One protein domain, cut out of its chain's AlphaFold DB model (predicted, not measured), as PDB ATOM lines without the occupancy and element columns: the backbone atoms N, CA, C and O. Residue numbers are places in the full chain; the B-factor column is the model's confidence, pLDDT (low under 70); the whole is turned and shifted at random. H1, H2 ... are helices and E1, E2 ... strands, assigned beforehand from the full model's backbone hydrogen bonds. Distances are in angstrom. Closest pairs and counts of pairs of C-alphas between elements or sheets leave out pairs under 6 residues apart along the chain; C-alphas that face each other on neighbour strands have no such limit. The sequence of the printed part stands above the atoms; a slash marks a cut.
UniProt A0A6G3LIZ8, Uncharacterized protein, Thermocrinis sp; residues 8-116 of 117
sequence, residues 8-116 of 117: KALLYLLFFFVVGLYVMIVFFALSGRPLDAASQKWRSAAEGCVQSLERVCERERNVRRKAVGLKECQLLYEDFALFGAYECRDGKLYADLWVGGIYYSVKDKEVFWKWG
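Overview. This is residues 8 to 116 of the 117 residues of an uncharacterized protein of Thermocrinis sp (UniProt A0A6G3LIZ8). A long helical arm sticks out from a small two-layer body: residues 8 to 37, which hold H1 and the first four residues of H2, stand free, and H2 runs on nearly in line with H1 to cover one face of a five-stranded sheet. The short helix H3 packs on H2, and the sheet's other face is bare. The printed part has 109 residues, with three named helices and five named strands in the order H1 H2 E1 H3 E2 E3 E4 E5; the sheet is antiparallel throughout, in the order E1 E2 E3 E4 E5, and the class is mixed, helices and strands. The whole is extended, with a radius of gyration of the C-alphas of 22.2 A and spans of 79 by 26 by 18 A.

Arrangement. H1, residues 8 to 31, is not on the sheet, and it meets H2, residues 34 to 60, only through their tight link. H2 is on the sheet at a height of 8.6 A, over E2, residues 82 to 89, E3, residues 92 to 99, and E4, residues 102 to 107. On the local plane it stands at 32 degrees to E2, only just slantwise to the strands. The closest C-alphas of H2 and E3 are those of Glu 54 and Leu 93, 5.9 A apart. E1, residues 63 to 67, is an edge strand antiparallel to E2, with N 66 and O 86 2.9 A apart, within hydrogen-bond range. H3, residues 74 to 79, only grazes the sheet. H2 touches H3 with residues 45 to 49 alone, the closest C-alphas being those of Ala 45 and Leu 76, 5.9 A apart, at a shallow tilt of 20 degrees, opposite ways. E2, E3, E4 and E5, residues 110 to 115, form a meander, each strand the antiparallel neighbour of the one before. Within hydrogen-bond range are N 87 and O 94 in the hairpin E2 and E3, 2.7 A, N 97 and O 104 in the hairpin E3 and E4, 2.8 A, and N 105 and O 112 in the hairpin E4 and E5, 2.8 A. Every O i to N i+4 pair is within range in H1 and H2, and 1 of 2 in H3.

Along the chain. H1 begins at C-alpha 8, (74.065, 85.739, 92.060), and is 34.0 A long; H2 is 39.0 A long and ends at C-alpha 60, (36.782, 15.968, 90.143). E1 measures 11.1 A, H3 9.0 A, E2 22.4 A, E3 21.4 A, E4 16.4 A and E5 17.0 A, ending at C-alpha 115, (56.845, 38.412, 97.798).

Size, cuts and confidence. The C-alphas farthest apart, those of Lys 8 and Glu 60, are 79.1 A apart. Without the free stretch, the body of 79 residues spans 34 by 23 by 17 A. The printed part has no cut and no long link. Mean pLDDT of the printed part is 80.8; residues 29 to 38, 70, 74 to 81 and 116 are under 70.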
ATOM      1  N   LYS A   8      75.309  85.961  92.816       77.12
ATOM      2  CA  LYS A   8      74.065  85.739  92.060       77.12
ATOM      3  C   LYS A   8      74.200  84.568  91.086       77.12
ATOM      4  O   LYS A   8      73.294  83.747  91.000       77.12
ATOM      5  N   ALA A   9      75.329  84.462  90.384       78.69
ATOM      6  CA  ALA A   9      75.582  83.357  89.457       78.69
ATOM      7  C   ALA A   9      75.654  81.997  90.177       78.69
ATOM      8  O   ALA A   9      75.061  81.025  89.710       78.69
ATOM      9  N   LEU A  10      76.314  81.945  91.339       82.38
ATOM     10  CA  LEU A  10      76.365  80.750  92.189       82.38
ATOM     11  C   LEU A  10      74.980  80.336  92.697       82.38
ATOM     12  O   LEU A  10      74.651  79.152  92.670       82.38
ATOM     13  N   LEU A  11      74.151  81.300  93.107       84.50
ATOM     14  CA  LEU A  11      72.778  81.039  93.548       84.50
ATOM     15  C   LEU A  11      71.915  80.453  92.427       84.50
ATOM     16  O   LEU A  11      71.182  79.496  92.667       84.50
ATOM     17  N   TYR A  12      72.027  80.975  91.202       84.75
ATOM     18  CA  TYR A  12      71.309  80.408  90.061       84.75
ATOM     19  C   TYR A  12      71.787  78.991  89.733       84.75
ATOM     20  O   TYR A  12      70.956  78.114  89.520       84.75
ATOM     21  N   LEU A  13      73.099  78.733  89.751       87.25
ATOM     22  CA  LEU A  13      73.642  77.384  89.542       87.25
ATOM     23  C   LEU A  13      73.142  76.386  90.590       87.25
ATOM     24  O   LEU A  13      72.696  75.298  90.231       87.25
ATOM     25  N   LEU A  14      73.161  76.767  91.869       88.75
ATOM     26  CA  LEU A  14      72.615  75.952  92.957       88.75
ATOM     27  C   LEU A  14      71.121  75.695  92.774       88.75
ATOM     28  O   LEU A  14      70.670  74.564  92.941       88.75
ATOM     29  N   PHE A  15      70.361  76.717  92.387       88.50
ATOM     30  CA  PHE A  15      68.935  76.575  92.118       88.50
ATOM     31  C   PHE A  15      68.670  75.569  90.992       88.50
ATOM     32  O   PHE A  15      67.886  74.639  91.177       88.50
ATOM     33  N   PHE A  16      69.366  75.686  89.858       90.62
ATOM     34  CA  PHE A  16      69.232  74.731  88.754       90.62
ATOM     35  C   PHE A  16      69.656  73.317  89.148       90.62
ATOM     36  O   PHE A  16      69.006  72.356  88.745       90.62
ATOM     37  N   PHE A  17      70.701  73.179  89.963       91.31
ATOM     38  CA  PHE A  17      71.152  71.882  90.455       91.31
ATOM     39  C   PHE A  17      70.099  71.207  91.344       91.31
ATOM     40  O   PHE A  17      69.767  70.041  91.136       91.31
ATOM     41  N   VAL A  18      69.517  71.952  92.288       91.44
ATOM     42  CA  VAL A  18      68.462  71.448  93.181       91.44
ATOM     43  C   VAL A  18      67.201  71.091  92.395       91.44
ATOM     44  O   VAL A  18      66.629  70.023  92.609       91.44
ATOM     45  N   VAL A  19      66.787  71.938  91.450       91.75
ATOM     46  CA  VAL A  19      65.634  71.659  90.582       91.75
ATOM     47  C   VAL A  19      65.893  70.427  89.711       91.75
ATOM     48  O   VAL A  19      65.022  69.567  89.602       91.75
ATOM     49  N   GLY A  20      67.094  70.293  89.143       91.12
ATOM     50  CA  GLY A  20      67.490  69.127  88.353       91.12
ATOM     51  C   GLY A  20      67.452  67.831  89.163       91.12
ATOM     52  O   GLY A  20      66.863  66.848  88.717       91.12
ATOM     53  N   LEU A  21      67.998  67.846  90.383       89.00
ATOM     54  CA  LEU A  21      67.918  66.711  91.306       89.00
ATOM     55  C   LEU A  21      66.471  66.363  91.663       89.00
ATOM     56  O   LEU A  21      66.111  65.190  91.651       89.00
ATOM     57  N   TYR A  22      65.632  67.361  91.940       87.62
ATOM     58  CA  TYR A  22      64.226  67.132  92.263       87.62
ATOM     59  C   TYR A  22      63.470  66.486  91.096       87.62
ATOM     60  O   TYR A  22      62.790  65.480  91.285       87.62
ATOM     61  N   VAL A  23      63.636  67.007  89.876       87.50
ATOM     62  CA  VAL A  23      63.036  66.423  88.667       87.50
ATOM     63  C   VAL A  23      63.537  64.998  88.443       87.50
ATOM     64  O   VAL A  23      62.734  64.126  88.129       87.50
ATOM     65  N   MET A  24      64.827  64.734  88.656       85.06
ATOM     66  CA  MET A  24      65.397  63.394  88.535       85.06
ATOM     67  C   MET A  24      64.788  62.424  89.560       85.06
ATOM     68  O   MET A  24      64.365  61.333  89.186       85.06
ATOM     69  N   ILE A  25      64.675  62.823  90.831       82.81
ATOM     70  CA  ILE A  25      64.057  62.008  91.890       82.81
ATOM     71  C   ILE A  25      62.588  61.728  91.566       82.81
ATOM     72  O   ILE A  25      62.159  60.580  91.641       82.81
ATOM     73  N   VAL A  26      61.824  62.747  91.164       81.44
ATOM     74  CA  VAL A  26      60.418  62.588  90.764       81.44
ATOM     75  C   VAL A  26      60.301  61.686  89.537       81.44
ATOM     76  O   VAL A  26      59.435  60.816  89.502       81.44
ATOM     77  N   PHE A  27      61.189  61.834  88.553       79.12
ATOM     78  CA  PHE A  27      61.221  60.978  87.375       79.12
ATOM     79  C   PHE A  27      61.489  59.523  87.758       79.12
ATOM     80  O   PHE A  27      60.728  58.664  87.334       79.12
ATOM     81  N   PHE A  28      62.488  59.226  88.596       70.88
ATOM     82  CA  PHE A  28      62.756  57.862  89.079       70.88
ATOM     83  C   PHE A  28      61.622  57.303  89.945       70.88
ATOM     84  O   PHE A  28      61.222  56.156  89.758       70.88
ATOM     85  N   ALA A  29      61.038  58.114  90.828       68.25
ATOM     86  CA  ALA A  29      59.883  57.720  91.631       68.25
ATOM     87  C   ALA A  29      58.657  57.384  90.760       68.25
ATOM     88  O   ALA A  29      57.918  56.452  91.059       68.25
ATOM     89  N   LEU A  30      58.454  58.107  89.654       63.50
ATOM     90  CA  LEU A  30      57.365  57.855  88.708       63.50
ATOM     91  C   LEU A  30      57.683  56.756  87.684       63.50
ATOM     92  O   LEU A  30      56.759  56.105  87.199       63.50
ATOM     93  N   SER A  31      58.959  56.544  87.353       57.19
ATOM     94  CA  SER A  31      59.426  55.534  86.391       57.19
ATOM     95  C   SER A  31      59.773  54.184  87.025       57.19
ATOM     96  O   SER A  31      59.969  53.223  86.290       57.19
ATOM     97  N   GLY A  32      59.706  54.047  88.357       51.78
ATOM     98  CA  GLY A  32      59.758  52.771  89.096       51.78
ATOM     99  C   GLY A  32      58.620  51.772  88.802       51.78
ATOM    100  O   GLY A  32      58.539  50.719  89.427       51.78
ATOM    101  N   ARG A  33      57.782  52.039  87.792       54.75
ATOM    102  CA  ARG A  33      56.629  51.228  87.371       54.75
ATOM    103  C   ARG A  33      56.885  49.946  86.548       54.75
ATOM    104  O   ARG A  33      55.896  49.246  86.327       54.75
ATOM    105  N   PRO A  34      58.090  49.553  86.068       52.53
ATOM    106  CA  PRO A  34      58.207  48.261  85.382       52.53
ATOM    107  C   PRO A  34      57.941  47.081  86.330       52.53
ATOM    108  O   PRO A  34      57.401  46.066  85.896       52.53
ATOM    109  N   LEU A  35      58.230  47.238  87.628       53.09
ATOM    110  CA  LEU A  35      57.891  46.252  88.661       53.09
ATOM    111  C   LEU A  35      56.375  46.143  88.874       53.09
ATOM    112  O   LEU A  35      55.855  45.038  89.010       53.09
ATOM    113  N   ASP A  36      55.645  47.260  88.820       62.56
ATOM    114  CA  ASP A  36      54.181  47.253  88.917       62.56
ATOM    115  C   ASP A  36      53.536  46.572  87.705       62.56
ATOM    116  O   ASP A  36      52.642  45.746  87.870       62.56
ATOM    117  N   ALA A  37      54.021  46.841  86.491       65.06
ATOM    118  CA  ALA A  37      53.488  46.210  85.284       65.06
ATOM    119  C   ALA A  37      53.774  44.696  85.241       65.06
ATOM    120  O   ALA A  37      52.880  43.901  84.938       65.06
ATOM    121  N   ALA A  38      54.997  44.278  85.585       68.00
ATOM    122  CA  ALA A  38      55.353  42.862  85.667       68.00
ATOM    123  C   ALA A  38      54.572  42.146  86.780       68.00
ATOM    124  O   ALA A  38      54.025  41.071  86.547       68.00
ATOM    125  N   SER A  39      54.436  42.768  87.956       71.31
ATOM    126  CA  SER A  39      53.672  42.200  89.072       71.31
ATOM    127  C   SER A  39      52.176  42.093  88.776       71.31
ATOM    128  O   SER A  39      51.550  41.106  89.158       71.31
ATOM    129  N   GLN A  40      51.601  43.048  88.038       77.31
ATOM    130  CA  GLN A  40      50.229  42.947  87.543       77.31
ATOM    131  C   GLN A  40      50.072  41.791  86.557       77.31
ATOM    132  O   GLN A  40      49.114  41.025  86.672       77.31
ATOM    133  N   LYS A  41      51.024  41.613  85.632       79.75
ATOM    134  CA  LYS A  41      51.009  40.482  84.693       79.75
ATOM    135  C   LYS A  41      51.122  39.142  85.437       79.75
ATOM    136  O   LYS A  41      50.374  38.219  85.129       79.75
ATOM    137  N   TRP A  42      51.971  39.058  86.466       79.94
ATOM    138  CA  TRP A  42      52.094  37.881  87.341       79.94
ATOM    139  C   TRP A  42      50.806  37.584  88.109       79.94
ATOM    140  O   TRP A  42      50.380  36.433  88.149       79.94
ATOM    141  N   ARG A  43      50.160  38.608  88.678       80.12
ATOM    142  CA  ARG A  43      48.873  38.466  89.377       80.12
ATOM    143  C   ARG A  43      47.767  37.977  88.457       80.12
ATOM    144  O   ARG A  43      47.113  36.993  88.775       80.12
ATOM    145  N   SER A  44      47.601  38.616  87.302       83.56
ATOM    146  CA  SER A  44      46.571  38.235  86.332       83.56
ATOM    147  C   SER A  44      46.752  36.793  85.849       83.56
ATOM    148  O   SER A  44      45.782  36.038  85.762       83.56
ATOM    149  N   ALA A  45      47.996  36.374  85.599       82.00
ATOM    150  CA  ALA A  45      48.294  34.999  85.219       82.00
ATOM    151  C   ALA A  45      48.009  34.006  86.365       82.00
ATOM    152  O   ALA A  45      47.427  32.944  86.124       82.00
ATOM    153  N   ALA A  46      48.357  34.358  87.610       83.75
ATOM    154  CA  ALA A  46      48.052  33.555  88.794       83.75
ATOM    155  C   ALA A  46      46.537  33.372  88.980       83.75
ATOM    156  O   ALA A  46      46.075  32.244  89.132       83.75
ATOM    157  N   GLU A  47      45.753  34.446  88.883       85.50
ATOM    158  CA  GLU A  47      44.288  34.403  88.976       85.50
ATOM    159  C   GLU A  47      43.663  33.499  87.904       85.50
ATOM    160  O   GLU A  47      42.798  32.678  88.213       85.50
ATOM    161  N   GLY A  48      44.138  33.585  86.657       86.00
ATOM    162  CA  GLY A  48      43.671  32.712  85.575       86.00
ATOM    163  C   GLY A  48      43.938  31.226  85.846       86.00
ATOM    164  O   GLY A  48      43.081  30.378  85.589       86.00
ATOM    165  N   CYS A  49      45.099  30.905  86.419       86.75
ATOM    166  CA  CYS A  49      45.441  29.545  86.836       86.75
ATOM    167  C   CYS A  49      44.566  29.054  87.992       86.75
ATOM    168  O   CYS A  49      44.044  27.942  87.930       86.75
ATOM    169  N   VAL A  50      44.329  29.889  89.007       88.12
ATOM    170  CA  VAL A  50      43.444  29.549  90.132       88.12
ATOM    171  C   VAL A  50      42.029  29.237  89.645       88.12
ATOM    172  O   VAL A  50      41.488  28.201  90.017       88.12
ATOM    173  N   GLN A  51      41.469  30.042  88.736       88.94
ATOM    174  CA  GLN A  51      40.156  29.758  88.140       88.94
ATOM    175  C   GLN A  51      40.126  28.442  87.349       88.94
ATOM    176  O   GLN A  51      39.121  27.735  87.339       88.94
ATOM    177  N   SER A  52      41.214  28.105  86.651       87.94
ATOM    178  CA  SER A  52      41.333  26.824  85.945       87.94
ATOM    179  C   SER A  52      41.307  25.651  86.930       87.94
ATOM    180  O   SER A  52      40.532  24.709  86.757       87.94
ATOM    181  N   LEU A  53      42.091  25.745  88.007       87.88
ATOM    182  CA  LEU A  53      42.153  24.736  89.064       87.88
ATOM    183  C   LEU A  53      40.829  24.605  89.826       87.88
ATOM    184  O   LEU A  53      40.432  23.491  90.158       87.88
ATOM    185  N   GLU A  54      40.113  25.705  90.052       88.94
ATOM    186  CA  GLU A  54      38.786  25.694  90.673       88.94
ATOM    187  C   GLU A  54      37.796  24.882  89.828       88.94
ATOM    188  O   GLU A  54      37.160  23.966  90.344       88.94
ATOM    189  N   ARG A  55      37.763  25.090  88.502       88.69
ATOM    190  CA  ARG A  55      36.937  24.278  87.584       88.69
ATOM    191  C   ARG A  55      37.311  22.794  87.605       88.69
ATOM    192  O   ARG A  55      36.446  21.933  87.431       88.69
ATOM    193  N   VAL A  56      38.594  22.472  87.792       87.56
ATOM    194  CA  VAL A  56      39.044  21.082  87.969       87.56
ATOM    195  C   VAL A  56      38.518  20.521  89.290       87.56
ATOM    196  O   VAL A  56      37.975  19.417  89.298       87.56
ATOM    197  N   CYS A  57      38.605  21.281  90.384       88.12
ATOM    198  CA  CYS A  57      38.074  20.872  91.683       88.12
ATOM    199  C   CYS A  57      36.550  20.704  91.673       88.12
ATOM    200  O   CYS A  57      36.054  19.749  92.267       88.12
ATOM    201  N   GLU A  58      35.806  21.548  90.959       89.69
ATOM    202  CA  GLU A  58      34.358  21.383  90.780       89.69
ATOM    203  C   GLU A  58      34.013  20.074  90.052       89.69
ATOM    204  O   GLU A  58      33.047  19.395  90.409       89.69
ATOM    205  N   ARG A  59      34.821  19.692  89.053       89.06
ATOM    206  CA  ARG A  59      34.600  18.486  88.242       89.06
ATOM    207  C   ARG A  59      35.016  17.204  88.955       89.06
ATOM    208  O   ARG A  59      34.272  16.227  88.933       89.06
ATOM    209  N   GLU A  60      36.209  17.179  89.543       86.50
ATOM    210  CA  GLU A  60      36.782  15.968  90.143       86.50
ATOM    211  C   GLU A  60      36.406  15.805  91.626       86.50
ATOM    212  O   GLU A  60      36.498  14.695  92.149       86.50
ATOM    213  N   ARG A  61      35.927  16.873  92.291       84.94
ATOM    214  CA  ARG A  61      35.618  17.012  93.733       84.94
ATOM    215  C   ARG A  61      36.783  16.740  94.682       84.94
ATOM    216  O   ARG A  61      37.014  17.526  95.592       84.94
ATOM    217  N   ASN A  62      37.504  15.642  94.496       88.69
ATOM    218  CA  ASN A  62      38.606  15.217  95.339       88.69
ATOM    219  C   ASN A  62      39.814  14.860  94.478       88.69
ATOM    220  O   ASN A  62      39.836  13.844  93.788       88.69
ATOM    221  N   VAL A  63      40.849  15.687  94.576       86.81
ATOM    222  CA  VAL A  63      42.113  15.508  93.868       86.81
ATOM    223  C   VAL A  63      43.199  15.504  94.920       86.81
ATOM    224  O   VAL A  63      43.387  16.495  95.621       86.81
ATOM    225  N   ARG A  64      43.916  14.382  95.044       88.69
ATOM    226  CA  ARG A  64      45.097  14.323  95.914       88.69
ATOM    227  C   ARG A  64      46.119  15.357  95.463       88.69
ATOM    228  O   ARG A  64      46.221  15.625  94.270       88.69
ATOM    229  N   ARG A  65      46.906  15.861  96.413       88.00
ATOM    230  CA  ARG A  65      47.937  16.868  96.160       88.00
ATOM    231  C   ARG A  65      48.816  16.477  94.965       88.00
ATOM    232  O   ARG A  65      49.510  15.461  95.015       88.00
ATOM    233  N   LYS A  66      48.772  17.275  93.900       87.38
ATOM    234  CA  LYS A  66      49.537  17.095  92.660       87.38
ATOM    235  C   LYS A  66      50.326  18.357  92.356       87.38
ATOM    236  O   LYS A  66      49.904  19.453  92.716       87.38
ATOM    237  N   ALA A  67      51.465  18.195  91.690       85.62
ATOM    238  CA  ALA A  67      52.186  19.330  91.134       85.62
ATOM    239  C   ALA A  67      51.328  20.007  90.057       85.62
ATOM    240  O   ALA A  67      50.620  19.329  89.310       85.62
ATOM    241  N   VAL A  68      51.389  21.333  89.989       82.94
ATOM    242  CA  VAL A  68      50.722  22.103  88.938       82.94
ATOM    243  C   VAL A  68      51.484  21.889  87.640       82.94
ATOM    244  O   VAL A  68      52.686  22.140  87.582       82.94
ATOM    245  N   GLY A  69      50.801  21.376  86.623       72.25
ATOM    246  CA  GLY A  69      51.387  21.104  85.324       72.25
ATOM    247  C   GLY A  69      51.122  22.213  84.309       72.25
ATOM    248  O   GLY A  69      50.291  23.105  84.492       72.25
ATOM    249  N   LEU A  70      51.809  22.102  83.171       66.38
ATOM    250  CA  LEU A  70      51.583  22.929  81.981       66.38
ATOM    251  C   LEU A  70      50.144  22.848  81.457       66.38
ATOM    252  O   LEU A  70      49.675  23.792  80.831       66.38
ATOM    253  N   LYS A  71      49.446  21.728  81.685       71.88
ATOM    254  CA  LYS A  71      48.088  21.517  81.168       71.88
ATOM    255  C   LYS A  71      47.056  22.366  81.896       71.88
ATOM    256  O   LYS A  71      46.119  22.847  81.271       71.88
ATOM    257  N   GLU A  72      47.216  22.535  83.203       72.62
ATOM    258  CA  GLU A  72      46.261  23.262  84.033       72.62
ATOM    259  C   GLU A  72      46.516  24.775  83.986       72.62
ATOM    260  O   GLU A  72      45.562  25.558  84.033       72.62
ATOM    261  N   CYS A  73      47.786  25.181  83.854       76.38
ATOM    262  CA  CYS A  73      48.229  26.571  83.971       76.38
ATOM    263  C   CYS A  73      49.265  26.963  82.899       76.38
ATOM    264  O   CYS A  73      50.370  27.412  83.200       76.38
ATOM    265  N   GLN A  74      48.884  26.805  81.629       65.56
ATOM    266  CA  GLN A  74      49.763  26.974  80.464       65.56
ATOM    267  C   GLN A  74      50.334  28.398  80.318       65.56
ATOM    268  O   GLN A  74      51.536  28.562  80.123       65.56
ATOM    269  N   LEU A  75      49.491  29.422  80.516       61.47
ATOM    270  CA  LEU A  75      49.860  30.850  80.464       61.47
ATOM    271  C   LEU A  75      51.006  31.222  81.416       61.47
ATOM    272  O   LEU A  75      51.757  32.154  81.155       61.47
ATOM    273  N   LEU A  76      51.129  30.506  82.532       60.88
ATOM    274  CA  LEU A  76      52.127  30.788  83.555       60.88
ATOM    275  C   LEU A  76      53.484  30.151  83.254       60.88
ATOM    276  O   LEU A  76      54.466  30.670  83.757       60.88
ATOM    277  N   TYR A  77      53.551  29.073  82.466       59.19
ATOM    278  CA  TYR A  77      54.801  28.370  82.146       59.19
ATOM    279  C   TYR A  77      55.546  28.951  80.937       59.19
ATOM    280  O   TYR A  77      56.767  28.847  80.871       59.19
ATOM    281  N   GLU A  78      54.826  29.518  79.967       62.44
ATOM    282  CA  GLU A  78      55.445  30.114  78.773       62.44
ATOM    283  C   GLU A  78      56.056  31.486  79.077       62.44
ATOM    284  O   GLU A  78      57.144  31.801  78.600       62.44
ATOM    285  N   ASP A  79      55.377  32.274  79.913       63.44
ATOM    286  CA  ASP A  79      55.795  33.634  80.251       63.44
ATOM    287  C   ASP A  79      56.586  33.717  81.570       63.44
ATOM    288  O   ASP A  79      57.348  34.669  81.759       63.44
ATOM    289  N   PHE A  80      56.419  32.758  82.496       65.81
ATOM    290  CA  PHE A  80      57.000  32.806  83.843       65.81
ATOM    291  C   PHE A  80      57.493  31.436  84.329       65.81
ATOM    292  O   PHE A  80      57.165  30.379  83.799       65.81
ATOM    293  N   ALA A  81      58.307  31.440  85.384       65.81
ATOM    294  CA  ALA A  81      58.631  30.213  86.093       65.81
ATOM    295  C   ALA A  81      57.470  29.890  87.051       65.81
ATOM    296  O   ALA A  81      57.289  30.596  88.047       65.81
ATOM    297  N   LEU A  82      56.662  28.877  86.712       73.12
ATOM    298  CA  LEU A  82      55.588  28.365  87.563       73.12
ATOM    299  C   LEU A  82      56.035  27.100  88.284       73.12
ATOM    300  O   LEU A  82      56.376  26.099  87.653       73.12
ATOM    301  N   PHE A  83      55.942  27.117  89.608       75.31
ATOM    302  CA  PHE A  83      56.114  25.918  90.422       75.31
ATOM    303  C   PHE A  83      55.054  25.889  91.506       75.31
ATOM    304  O   PHE A  83      54.795  26.894  92.157       75.31
ATOM    305  N   GLY A  84      54.424  24.745  91.724       85.12
ATOM    306  CA  GLY A  84      53.386  24.678  92.734       85.12
ATOM    307  C   GLY A  84      52.751  23.317  92.872       85.12
ATOM    308  O   GLY A  84      53.039  22.392  92.112       85.12
ATOM    309  N   ALA A  85      51.867  23.210  93.852       88.12
ATOM    310  CA  ALA A  85      51.026  22.045  94.043       88.12
ATOM    311  C   ALA A  85      49.607  22.480  94.385       88.12
ATOM    312  O   ALA A  85      49.412  23.472  95.079       88.12
ATOM    313  N   TYR A  86      48.632  21.703  93.937       91.06
ATOM    314  CA  TYR A  86      47.234  21.907  94.267       91.06
ATOM    315  C   TYR A  86      46.607  20.610  94.771       91.06
ATOM    316  O   TYR A  86      47.051  19.508  94.450       91.06
ATOM    317  N   GLU A  87      45.576  20.754  95.582       92.44
ATOM    318  CA  GLU A  87      44.764  19.698  96.151       92.44
ATOM    319  C   GLU A  87      43.307  20.160  96.113       92.44
ATOM    320  O   GLU A  87      43.011  21.320  96.394       92.44
ATOM    321  N   CYS A  88      42.391  19.253  95.784       91.62
ATOM    322  CA  CYS A  88      40.961  19.510  95.900       91.62
ATOM    323  C   CYS A  88      40.413  18.649  97.034       91.62
ATOM    324  O   CYS A  88      40.590  17.427  97.003       91.62
ATOM    325  N   ARG A  89      39.746  19.266  98.013       90.50
ATOM    326  CA  ARG A  89      39.033  18.557  99.086       90.50
ATOM    327  C   ARG A  89      37.583  18.993  99.107       90.50
ATOM    328  O   ARG A  89      37.301  20.163  99.336       90.50
ATOM    329  N   ASP A  90      36.675  18.057  98.870       89.00
ATOM    330  CA  ASP A  90      35.227  18.293  98.857       89.00
ATOM    331  C   ASP A  90      34.805  19.443  97.923       89.00
ATOM    332  O   ASP A  90      33.916  20.232  98.232       89.00
ATOM    333  N   GLY A  91      35.472  19.552  96.771       84.94
ATOM    334  CA  GLY A  91      35.265  20.615  95.785       84.94
ATOM    335  C   GLY A  91      35.989  21.926  96.098       84.94
ATOM    336  O   GLY A  91      35.975  22.819  95.260       84.94
ATOM    337  N   LYS A  92      36.655  22.043  97.253       89.19
ATOM    338  CA  LYS A  92      37.427  23.230  97.644       89.19
ATOM    339  C   LYS A  92      38.859  23.141  97.145       89.19
ATOM    340  O   LYS A  92      39.509  22.105  97.314       89.19
ATOM    341  N   LEU A  93      39.359  24.237  96.586       91.38
ATOM    342  CA  LEU A  93      40.714  24.336  96.050       91.38
ATOM    343  C   LEU A  93      41.720  24.720  97.139       91.38
ATOM    344  O   LEU A  93      41.580  25.745  97.788       91.38
ATOM    345  N   TYR A  94      42.791  23.954  97.286       91.56
ATOM    346  CA  TYR A  94      43.949  24.315  98.097       91.56
ATOM    347  C   TYR A  94      45.176  24.318  97.200       91.56
ATOM    348  O   TYR A  94      45.530  23.273  96.665       91.56
ATOM    349  N   ALA A  95      45.821  25.464  97.004       90.75
ATOM    350  CA  ALA A  95      46.952  25.561  96.087       90.75
ATOM    351  C   ALA A  95      48.081  26.425  96.642       90.75
ATOM    352  O   ALA A  95      47.845  27.476  97.221       90.75
ATOM    353  N   ASP A  96      49.307  25.983  96.403       90.44
ATOM    354  CA  ASP A  96      50.539  26.704  96.684       90.44
ATOM    355  C   ASP A  96      51.239  26.940  95.345       90.44
ATOM    356  O   ASP A  96      51.689  25.978  94.720       90.44
ATOM    357  N   LEU A  97      51.303  28.188  94.881       88.44
ATOM    358  CA  LEU A  97      51.841  28.570  93.573       88.44
ATOM    359  C   LEU A  97      52.987  29.569  93.733       88.44
ATOM    360  O   LEU A  97      52.890  30.523  94.496       88.44
ATOM    361  N   TRP A  98      54.046  29.399  92.957       86.44
ATOM    362  CA  TRP A  98      55.129  30.358  92.786       86.44
ATOM    363  C   TRP A  98      55.094  30.886  91.364       86.44
ATOM    364  O   TRP A  98      55.211  30.104  90.425       86.44
ATOM    365  N   VAL A  99      54.932  32.199  91.218       84.12
ATOM    366  CA  VAL A  99      54.872  32.878  89.921       84.12
ATOM    367  C   VAL A  99      55.945  33.950  89.876       84.12
ATOM    368  O   VAL A  99      55.818  34.989  90.530       84.12
ATOM    369  N   GLY A 100      57.008  33.695  89.111       79.06
ATOM    370  CA  GLY A 100      58.160  34.592  89.038       79.06
ATOM    371  C   GLY A 100      58.850  34.702  90.400       79.06
ATOM    372  O   GLY A 100      59.653  33.845  90.750       79.06
ATOM    373  N   GLY A 101      58.506  35.739  91.168       77.25
ATOM    374  CA  GLY A 101      58.989  35.980  92.535       77.25
ATOM    375  C   GLY A 101      57.882  36.185  93.576       77.25
ATOM    376  O   GLY A 101      58.157  36.702  94.654       77.25
ATOM    377  N   ILE A 102      56.627  35.841  93.268       80.50
ATOM    378  CA  ILE A 102      55.496  35.949  94.201       80.50
ATOM    379  C   ILE A 102      54.999  34.547  94.542       80.50
ATOM    380  O   ILE A 102      54.741  33.734  93.653       80.50
ATOM    381  N   TYR A 103      54.816  34.284  95.831       85.81
ATOM    382  CA  TYR A 103      54.139  33.096  96.327       85.81
ATOM    383  C   TYR A 103      52.657  33.387  96.555       85.81
ATOM    384  O   TYR A 103      52.317  34.353  97.238       85.81
ATOM    385  N   TYR A 104      51.793  32.519  96.039       85.81
ATOM    386  CA  TYR A 104      50.350  32.516  96.245       85.81
ATOM    387  C   TYR A 104      49.941  31.257  97.014       85.81
ATOM    388  O   TYR A 104      50.283  30.143  96.628       85.81
ATOM    389  N   SER A 105      49.170  31.441  98.079       89.50
ATOM    390  CA  SER A 105      48.512  30.385  98.846       89.50
ATOM    391  C   SER A 105      47.006  30.570  98.718       89.50
ATOM    392  O   SER A 105      46.445  31.527  99.252       89.50
ATOM    393  N   VAL A 106      46.347  29.626  98.062       89.62
ATOM    394  CA  VAL A 106      44.897  29.571  97.891       89.62
ATOM    395  C   VAL A 106      44.311  28.587  98.893       89.62
ATOM    396  O   VAL A 106      44.750  27.439  98.981       89.62
ATOM    397  N   LYS A 107      43.314  29.043  99.645       90.12
ATOM    398  CA  LYS A 107      42.500  28.245 100.562       90.12
ATOM    399  C   LYS A 107      41.036  28.494 100.231       90.12
ATOM    400  O   LYS A 107      40.403  29.392 100.776       90.12
ATOM    401  N   ASP A 108      40.509  27.681  99.331       87.06
ATOM    402  CA  ASP A 108      39.182  27.818  98.745       87.06
ATOM    403  C   ASP A 108      39.014  29.205  98.103       87.06
ATOM    404  O   ASP A 108      39.655  29.502  97.098       87.06
ATOM    405  N   LYS A 109      38.219  30.083  98.722       82.44
ATOM    406  CA  LYS A 109      37.969  31.453  98.248       82.44
ATOM    407  C   LYS A 109      39.003  32.471  98.716       82.44
ATOM    408  O   LYS A 109      39.001  33.608  98.247       82.44
ATOM    409  N   GLU A 110      39.856  32.104  99.666       86.06
ATOM    410  CA  GLU A 110      40.867  33.006 100.205       86.06
ATOM    411  C   GLU A 110      42.174  32.862  99.426       86.06
ATOM    412  O   GLU A 110      42.778  31.790  99.394       86.06
ATOM    413  N   VAL A 111      42.634  33.958  98.819       85.69
ATOM    414  CA  VAL A 111      43.915  34.017  98.105       85.69
ATOM    415  C   VAL A 111      44.864  34.927  98.872       85.69
ATOM    416  O   VAL A 111      44.676  36.142  98.935       85.69
ATOM    417  N   PHE A 112      45.909  34.337  99.441       86.25
ATOM    418  CA  PHE A 112      47.001  35.059 100.084       86.25
ATOM    419  C   PHE A 112      48.190  35.112  99.140       86.25
ATOM    420  O   PHE A 112      48.526  34.108  98.517       86.25
ATOM    421  N   TRP A 113      48.866  36.254  99.065       85.25
ATOM    422  CA  TRP A 113      50.101  36.375  98.302       85.25
ATOM    423  C   TRP A 113      51.173  37.099  99.111       85.25
ATOM    424  O   TRP A 113      50.877  37.972  99.926       85.25
ATOM    425  N   LYS A 114      52.430  36.716  98.891       83.31
ATOM    426  CA  LYS A 114      53.611  37.364  99.467       83.31
ATOM    427  C   LYS A 114      54.739  37.387  98.447       83.31
ATOM    428  O   LYS A 114      54.839  36.498  97.603       83.31
ATOM    429  N   TRP A 115      55.595  38.389  98.547       79.81
ATOM    430  CA  TRP A 115      56.845  38.412  97.798       79.81
ATOM    431  C   TRP A 115      57.791  37.330  98.331       79.81
ATOM    432  O   TRP A 115      57.810  37.067  99.534       79.81
ATOM    433  N   GLY A 116      58.517  36.669  97.431       68.31
ATOM    434  CA  GLY A 116      59.665  35.848  97.798       68.31
ATOM    435  C   GLY A 116      60.769  36.753  98.336       68.31
ATOM    436  O   GLY A 116      61.073  37.766  97.704       68.31
TER     437      GLY A 116